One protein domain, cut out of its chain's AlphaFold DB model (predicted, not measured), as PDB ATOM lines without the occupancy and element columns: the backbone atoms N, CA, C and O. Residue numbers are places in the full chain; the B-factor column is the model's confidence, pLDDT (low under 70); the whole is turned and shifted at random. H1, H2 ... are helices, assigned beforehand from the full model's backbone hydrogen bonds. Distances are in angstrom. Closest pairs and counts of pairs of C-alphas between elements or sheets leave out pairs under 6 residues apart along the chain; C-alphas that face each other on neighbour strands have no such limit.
ATOM      1  N   ASN A   2      83.211 -10.048 235.145       65.50
ATOM      2  CA  ASN A   2      82.997 -10.990 236.262       65.50
ATOM      3  C   ASN A   2      83.759 -12.320 236.098       65.50
ATOM      4  O   ASN A   2      83.495 -13.274 236.808       65.50
ATOM      5  N   GLU A   3      84.696 -12.382 235.147       84.00
ATOM      6  CA  GLU A   3      85.385 -13.619 234.728       84.00
ATOM      7  C   GLU A   3      86.913 -13.534 234.914       84.00
ATOM      8  O   GLU A   3      87.673 -14.281 234.296       84.00
ATOM      9  N   ARG A   4      87.379 -12.574 235.721       91.81
ATOM     10  CA  ARG A   4      88.803 -12.326 235.974       91.81
ATOM     11  C   ARG A   4      89.377 -13.461 236.817       91.81
ATOM     12  O   ARG A   4      88.789 -13.808 237.828       91.81
ATOM     13  N   THR A   5      90.535 -13.974 236.421       96.62
ATOM     14  CA  THR A   5      91.311 -14.982 237.176       96.62
ATOM     15  C   THR A   5      92.764 -14.563 237.394       96.62
ATOM     16  O   THR A   5      93.459 -15.149 238.213       96.62
ATOM     17  N   TYR A   6      93.234 -13.522 236.701       96.94
ATOM     18  CA  TYR A   6      94.528 -12.893 236.961       96.94
ATOM     19  C   TYR A   6      94.403 -11.777 238.008       96.94
ATOM     20  O   TYR A   6      93.319 -11.196 238.154       96.94
ATOM     21  N   PRO A   7      95.502 -11.425 238.703       96.00
ATOM     22  CA  PRO A   7      95.552 -10.244 239.554       96.00
ATOM     23  C   PRO A   7      95.098  -8.990 238.811       96.00
ATOM     24  O   PRO A   7      95.369  -8.799 237.622       96.00
ATOM     25  N   ARG A   8      94.439  -8.085 239.529       94.25
ATOM     26  CA  ARG A   8      94.166  -6.749 238.998       94.25
ATOM     27  C   ARG A   8      95.466  -6.014 238.700       94.25
ATOM     28  O   ARG A   8      96.380  -6.082 239.505       94.25
ATOM     29  N   GLY A   9      95.516  -5.306 237.571       94.06
ATOM     30  CA  GLY A   9      96.735  -4.659 237.069       94.06
ATOM     31  C   GLY A   9      97.488  -5.481 236.018       94.06
ATOM     32  O   GLY A   9      98.375  -4.949 235.361       94.06
ATOM     33  N   LEU A  10      97.082  -6.735 235.786       95.50
ATOM     34  CA  LEU A  10      97.514  -7.558 234.648       95.50
ATOM     35  C   LEU A  10      96.409  -7.695 233.585       95.50
ATOM     36  O   LEU A  10      96.313  -8.701 232.887       95.50
ATOM     37  N   ASP A  11      95.533  -6.693 233.502       92.19
ATOM     38  CA  ASP A  11      94.405  -6.669 232.577       92.19
ATOM     39  C   ASP A  11      94.903  -6.462 231.132       92.19
ATOM     40  O   ASP A  11      95.647  -5.523 230.848       92.19
ATOM     41  N   ILE A  12      94.493  -7.345 230.218       94.69
ATOM     42  CA  ILE A  12      94.814  -7.271 228.787       94.69
ATOM     43  C   ILE A  12      93.524  -7.456 227.994       94.69
ATOM     44  O   ILE A  12      92.772  -8.405 228.220       94.69
ATOM     45  N   GLU A  13      93.297  -6.575 227.026       95.31
ATOM     46  CA  GLU A  13      92.172  -6.648 226.100       95.31
ATOM     47  C   GLU A  13      92.706  -6.634 224.667       95.31
ATOM     48  O   GLU A  13      93.501  -5.772 224.292       95.31
ATOM     49  N   VAL A  14      92.282  -7.609 223.861       96.44
ATOM     50  CA  VAL A  14      92.686  -7.736 222.456       96.44
ATOM     51  C   VAL A  14      91.435  -7.782 221.593       96.44
ATOM     52  O   VAL A  14      90.548  -8.607 221.802       96.44
ATOM     53  N   PHE A  15      91.366  -6.896 220.609       96.12
ATOM     54  CA  PHE A  15      90.262  -6.796 219.662       96.12
ATOM     55  C   PHE A  15      90.784  -6.317 218.307       96.12
ATOM     56  O   PHE A  15      91.861  -5.726 218.203       96.12
ATOM     57  N   SER A  16      90.031  -6.589 217.241       97.38
ATOM     58  CA  SER A  16      90.409  -6.140 215.905       97.38
ATOM     59  C   SER A  16      90.236  -4.627 215.756       97.38
ATOM     60  O   SER A  16      89.388  -3.996 216.394       97.38
ATOM     61  N   TYR A  17      90.981  -4.050 214.814       98.06
ATOM     62  CA  TYR A  17      90.796  -2.653 214.426       98.06
ATOM     63  C   TYR A  17      89.358  -2.355 213.974       98.06
ATOM     64  O   TYR A  17      88.835  -1.286 214.272       98.06
ATOM     65  N   SER A  18      88.701  -3.290 213.276       98.12
ATOM     66  CA  SER A  18      87.325  -3.093 212.806       98.12
ATOM     67  C   SER A  18      86.342  -2.897 213.962       98.12
ATOM     68  O   SER A  18      85.536  -1.970 213.903       98.12
ATOM     69  N   VAL A  19      86.452  -3.700 215.026       97.38
ATOM     70  CA  VAL A  19      85.607  -3.586 216.223       97.38
ATOM     71  C   VAL A  19      85.894  -2.282 216.969       97.38
ATOM     72  O   VAL A  19      84.960  -1.569 217.332       97.38
ATOM     73  N   LEU A  20      87.172  -1.913 217.131       97.69
ATOM     74  CA  LEU A  20      87.542  -0.635 217.752       97.69
ATOM     75  C   LEU A  20      87.002   0.566 216.960       97.69
ATOM     76  O   LEU A  20      86.459   1.505 217.540       97.69
ATOM     77  N   LYS A  21      87.129   0.538 215.627       98.19
ATOM     78  CA  LYS A  21      86.623   1.590 214.737       98.19
ATOM     79  C   LYS A  21      85.111   1.734 214.870       98.19
ATOM     80  O   LYS A  21      84.600   2.849 214.912       98.19
ATOM     81  N   GLU A  22      84.394   0.620 214.934       97.88
ATOM     82  CA  GLU A  22      82.950   0.636 215.127       97.88
ATOM     83  C   GLU A  22      82.565   1.238 216.484       97.88
ATOM     84  O   GLU A  22      81.724   2.139 216.524       97.88
ATOM     85  N   ALA A  23      83.240   0.825 217.561       97.31
ATOM     86  CA  ALA A  23      83.048   1.388 218.895       97.31
ATOM     87  C   ALA A  23      83.282   2.903 218.915       97.31
ATOM     88  O   ALA A  23      82.464   3.643 219.455       97.31
ATOM     89  N   PHE A  24      84.333   3.387 218.248       97.25
ATOM     90  CA  PHE A  24      84.630   4.816 218.147       97.25
ATOM     91  C   PHE A  24      83.479   5.630 217.528       97.25
ATOM     92  O   PHE A  24      83.131   6.695 218.039       97.25
ATOM     93  N   TYR A  25      82.862   5.135 216.449       98.06
ATOM     94  CA  TYR A  25      81.755   5.842 215.792       98.06
ATOM     95  C   TYR A  25      80.410   5.672 216.505       98.06
ATOM     96  O   TYR A  25      79.583   6.582 216.454       98.06
ATOM     97  N   LYS A  26      80.169   4.520 217.141       97.81
ATOM     98  CA  LYS A  26      78.856   4.168 217.704       97.81
ATOM     99  C   LYS A  26      78.722   4.423 219.207       97.81
ATOM    100  O   LYS A  26      77.594   4.492 219.693       97.81
ATOM    101  N   ALA A  27      79.817   4.587 219.950       97.25
ATOM    102  CA  ALA A  27      79.768   4.914 221.372       97.25
ATOM    103  C   ALA A  27      79.279   6.355 221.594       97.25
ATOM    104  O   ALA A  27      79.936   7.331 221.207       97.25
ATOM    105  N   THR A  28      78.125   6.488 222.248       96.06
ATOM    106  CA  THR A  28      77.478   7.779 222.540       96.06
ATOM    107  C   THR A  28      77.494   8.138 224.020       96.06
ATOM    108  O   THR A  28      77.292   9.302 224.359       96.06
ATOM    109  N   ARG A  29      77.754   7.175 224.915       95.88
ATOM    110  CA  ARG A  29      77.809   7.413 226.364       95.88
ATOM    111  C   ARG A  29      79.229   7.797 226.789       95.88
ATOM    112  O   ARG A  29      80.194   7.245 226.267       95.88
ATOM    113  N   ALA A  30      79.357   8.704 227.759       94.38
ATOM    114  CA  ALA A  30      80.655   9.216 228.217       94.38
ATOM    115  C   ALA A  30      81.608   8.093 228.674       94.38
ATOM    116  O   ALA A  30      82.700   7.968 228.127       94.38
ATOM    117  N   TYR A  31      81.147   7.198 229.555       93.50
ATOM    118  CA  TYR A  31      81.957   6.080 230.063       93.50
ATOM    119  C   TYR A  31      82.424   5.110 228.960       93.50
ATOM    120  O   TYR A  31      83.487   4.507 229.069       93.50
ATOM    121  N   GLN A  32      81.652   4.953 227.874       94.81
ATOM    122  CA  GLN A  32      82.054   4.109 226.744       94.81
ATOM    123  C   GLN A  32      83.244   4.718 225.995       94.81
ATOM    124  O   GLN A  32      84.095   3.981 225.507       94.81
ATOM    125  N   ARG A  33      83.300   6.053 225.898       93.56
ATOM    126  CA  ARG A  33      84.398   6.772 225.239       93.56
ATOM    127  C   ARG A  33      85.633   6.874 226.124       93.56
ATOM    128  O   ARG A  33      86.734   6.732 225.611       93.56
ATOM    129  N   GLU A  34      85.441   7.093 227.421       93.62
ATOM    130  CA  GLU A  34      86.528   7.175 228.401       93.62
ATOM    131  C   GLU A  34      87.244   5.830 228.570       93.62
ATOM    132  O   GLU A  34      88.468   5.765 228.511       93.62
ATOM    133  N   HIS A  35      86.487   4.741 228.724       92.12
ATOM    134  CA  HIS A  35      87.053   3.419 229.013       92.12
ATOM    135  C   HIS A  35      87.192   2.519 227.784       92.12
ATOM    136  O   HIS A  35      87.639   1.386 227.921       92.12
ATOM    137  N   VAL A  36      86.834   3.015 226.594       92.56
ATOM    138  CA  VAL A  36      87.020   2.398 225.265       92.56
ATOM    139  C   VAL A  36      86.240   1.095 225.027       92.56
ATOM    140  O   VAL A  36      85.472   0.994 224.069       92.56
ATOM    141  N   THR A  37      86.404   0.084 225.876       94.56
ATOM    142  CA  THR A  37      85.845  -1.261 225.708       94.56
ATOM    143  C   THR A  37      84.402  -1.479 226.185       94.56
ATOM    144  O   THR A  37      83.801  -2.443 225.700       94.56
ATOM    145  N   PRO A  38      83.749  -0.634 227.022       95.06
ATOM    146  CA  PRO A  38      82.378  -0.910 227.460       95.06
ATOM    147  C   PRO A  38      81.375  -1.070 226.315       95.06
ATOM    148  O   PRO A  38      80.544  -1.973 226.351       95.06
ATOM    149  N   TRP A  39      81.489  -0.261 225.255       96.19
ATOM    150  CA  TRP A  39      80.621  -0.408 224.084       96.19
ATOM    151  C   TRP A  39      80.810  -1.775 223.406       96.19
ATOM    152  O   TRP A  39      79.832  -2.404 223.006       96.19
ATOM    153  N   ILE A  40      82.048  -2.276 223.327       96.06
ATOM    154  CA  ILE A  40      82.350  -3.599 222.763       96.06
ATOM    155  C   ILE A  40      81.701  -4.691 223.623       96.06
ATOM    156  O   ILE A  40      81.009  -5.553 223.085       96.06
ATOM    157  N   TYR A  41      81.844  -4.623 224.951       93.81
ATOM    158  CA  TYR A  41      81.216  -5.578 225.875       93.81
ATOM    159  C   TYR A  41      79.692  -5.620 225.763       93.81
ATOM    160  O   TYR A  41      79.094  -6.694 225.836       93.81
ATOM    161  N   GLU A  42      79.064  -4.460 225.593       94.75
ATOM    162  CA  GLU A  42      77.610  -4.332 225.501       94.75
ATOM    163  C   GLU A  42      77.045  -4.873 224.180       94.75
ATOM    164  O   GLU A  42      75.925  -5.379 224.171       94.75
ATOM    165  N   ASN A  43      77.808  -4.805 223.080       95.62
ATOM    166  CA  ASN A  43      77.327  -5.159 221.736       95.62
ATOM    167  C   ASN A  43      77.826  -6.522 221.230       95.62
ATOM    168  O   ASN A  43      77.167  -7.138 220.399       95.62
ATOM    169  N   TYR A  44      78.958  -7.017 221.736       94.50
ATOM    170  CA  TYR A  44      79.576  -8.275 221.300       94.50
ATOM    171  C   TYR A  44      79.638  -9.329 222.400       94.50
ATOM    172  O   TYR A  44      80.439 -10.250 222.302       94.50
ATOM    173  N   LYS A  45      78.809  -9.228 223.447       89.44
ATOM    174  CA  LYS A  45      78.872 -10.085 224.645       89.44
ATOM    175  C   LYS A  45      79.081 -11.582 224.353       89.44
ATOM    176  O   LYS A  45      79.845 -12.229 225.060       89.44
ATOM    177  N   GLU A  46      78.419 -12.116 223.329       91.44
ATOM    178  CA  GLU A  46      78.477 -13.536 222.943       91.44
ATOM    179  C   GLU A  46      79.754 -13.927 222.178       91.44
ATOM    180  O   GLU A  46      80.122 -15.096 222.150       91.44
ATOM    181  N   ALA A  47      80.454 -12.959 221.585       93.81
ATOM    182  CA  ALA A  47      81.696 -13.159 220.839       93.81
ATOM    183  C   ALA A  47      82.959 -12.982 221.706       93.81
ATOM    184  O   ALA A  47      84.076 -13.048 221.193       93.81
ATOM    185  N   ILE A  48      82.803 -12.728 223.009       94.19
ATOM    186  CA  ILE A  48      83.924 -12.458 223.912       94.19
ATOM    187  C   ILE A  48      84.477 -13.762 224.463       94.19
ATOM    188  O   ILE A  48      83.790 -14.515 225.151       94.19
ATOM    189  N   TYR A  49      85.763 -13.979 224.209       94.88
ATOM    190  CA  TYR A  49      86.537 -15.044 224.824       94.88
ATOM    191  C   TYR A  49      87.315 -14.509 226.031       94.88
ATOM    192  O   TYR A  49      87.989 -13.484 225.941       94.88
ATOM    193  N   TYR A  50      87.245 -15.226 227.153       94.38
ATOM    194  CA  TYR A  50      88.001 -14.908 228.363       94.38
ATOM    195  C   TYR A  50      89.206 -15.838 228.474       94.38
ATOM    196  O   TYR A  50      89.047 -17.032 228.728       94.38
ATOM    197  N   TYR A  51      90.405 -15.281 228.316       95.25
ATOM    198  CA  TYR A  51      91.642 -15.997 228.610       95.25
ATOM    199  C   TYR A  51      91.833 -16.065 230.128       95.25
ATOM    200  O   TYR A  51      92.037 -15.040 230.782       95.25
ATOM    201  N   LYS A  52      91.695 -17.268 230.691       95.88
ATOM    202  CA  LYS A  52      91.709 -17.501 232.136       95.88
ATOM    203  C   LYS A  52      92.967 -18.239 232.561       95.88
ATOM    204  O   LYS A  52      93.444 -19.116 231.849       95.88
ATOM    205  N   ASN A  53      93.449 -17.900 233.748       95.62
ATOM    206  CA  ASN A  53      94.419 -18.708 234.456       95.62
ATOM    207  C   ASN A  53      93.738 -19.943 235.071       95.62
ATOM    208  O   ASN A  53      92.570 -19.868 235.457       95.62
ATOM    209  N   ASP A  54      94.479 -21.044 235.220       96.12
ATOM    210  CA  ASP A  54      93.965 -22.284 235.829       96.12
ATOM    211  C   ASP A  54      93.592 -22.108 237.312       96.12
ATOM    212  O   ASP A  54      92.694 -22.773 237.826       96.12
ATOM    213  N   VAL A  55      94.283 -21.195 238.001       96.00
ATOM    214  CA  VAL A  55      94.036 -20.827 239.400       96.00
ATOM    215  C   VAL A  55      93.481 -19.408 239.462       96.00
ATOM    216  O   VAL A  55      93.981 -18.515 238.774       96.00
ATOM    217  N   ASP A  56      92.478 -19.185 240.311       96.12
ATOM    218  CA  ASP A  56      91.895 -17.863 240.517       96.12
ATOM    219  C   ASP A  56      92.754 -16.999 241.459       96.12
ATOM    220  O   ASP A  56      92.793 -17.202 242.673       96.12
ATOM    221  N   TYR A  57      93.427 -16.006 240.877       96.50
ATOM    222  CA  TYR A  57      94.207 -14.973 241.558       96.50
ATOM    223  C   TYR A  57      93.536 -13.594 241.514       96.50
ATOM    224  O   TYR A  57      94.182 -12.578 241.777       96.50
ATOM    225  N   SER A  58      92.244 -13.522 241.186       94.31
ATOM    226  CA  SER A  58      91.512 -12.257 241.028       94.31
ATOM    227  C   SER A  58      91.396 -11.423 242.307       94.31
ATOM    228  O   SER A  58      91.131 -10.221 242.235       94.31
ATOM    229  N   SER A  59      91.635 -12.038 243.470       93.31
ATOM    230  CA  SER A  59      91.691 -11.369 244.774       93.31
ATOM    231  C   SER A  59      92.951 -10.521 244.978       93.31
ATOM    232  O   SER A  59      92.965  -9.658 245.855       93.31
ATOM    233  N   LEU A  60      94.002 -10.736 244.178       95.81
ATOM    234  CA  LEU A  60      95.245  -9.976 244.255       95.81
ATOM    235  C   LEU A  60      95.125  -8.648 243.496       95.81
ATOM    236  O   LEU A  60      94.632  -8.590 242.364       95.81
TER     237      LEU A  60
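What this domain is: This is residues 2 to 60 of the 123 residues of an uncharacterized protein of Oscillospiraceae bacterium (UniProt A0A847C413). Little regular structure is present: three short helices, H1, H2 and H3 in that order, cluster at one end of an elongated outline, and two long stretches with no named element, residues 2 to 16 and residues 44 to 60, reach from the cluster to the other end. Residues 6 to 16 lead from the other end to the cluster, and residues 44 to 55 lead back. The printed part has 59 residues, 21 of them in named helices, with no named strand; the class is all helix. It is loose, with a radius of gyration of the C-alphas of 13.0 A and spans of 37 by 21 by 17 A.

Where its parts are: H1, residues 17 to 26, begins at C-alpha (90.796, -2.653, 214.426) and is 14.1 A long. H2, residues 30 to 34, is 6.2 A long. H3, residues 38 to 43, is 8.7 A long and ends at C-alpha (77.327, -5.159, 221.736).

How they stand to each other: H1 and H3 touch, about perpendicular at 86 degrees; their closest C-alphas, of Ala 23 and Trp 39, are 6.0 A apart. H1 and H2 are close but not clearly touching, with the closest C-alphas, Phe 24 and Arg 33, 7.4 A apart. H2 and H3 only just touch, with 3 pairs of C-alphas within 8 A, and only at the corner by their link; the C-alphas of Gln 32 and Pro 38 are closest, at 5.1 A. In H1, H2 and H3 every O i to N i+4 pair is within hydrogen-bond range.

The domain as a whole: The C-alphas of Tyr 25 and Val 55, the two farthest apart, are 37.7 A apart. The printed part has no cut, and both links between helices are tight. Residue 2 alone has a pLDDT under 70.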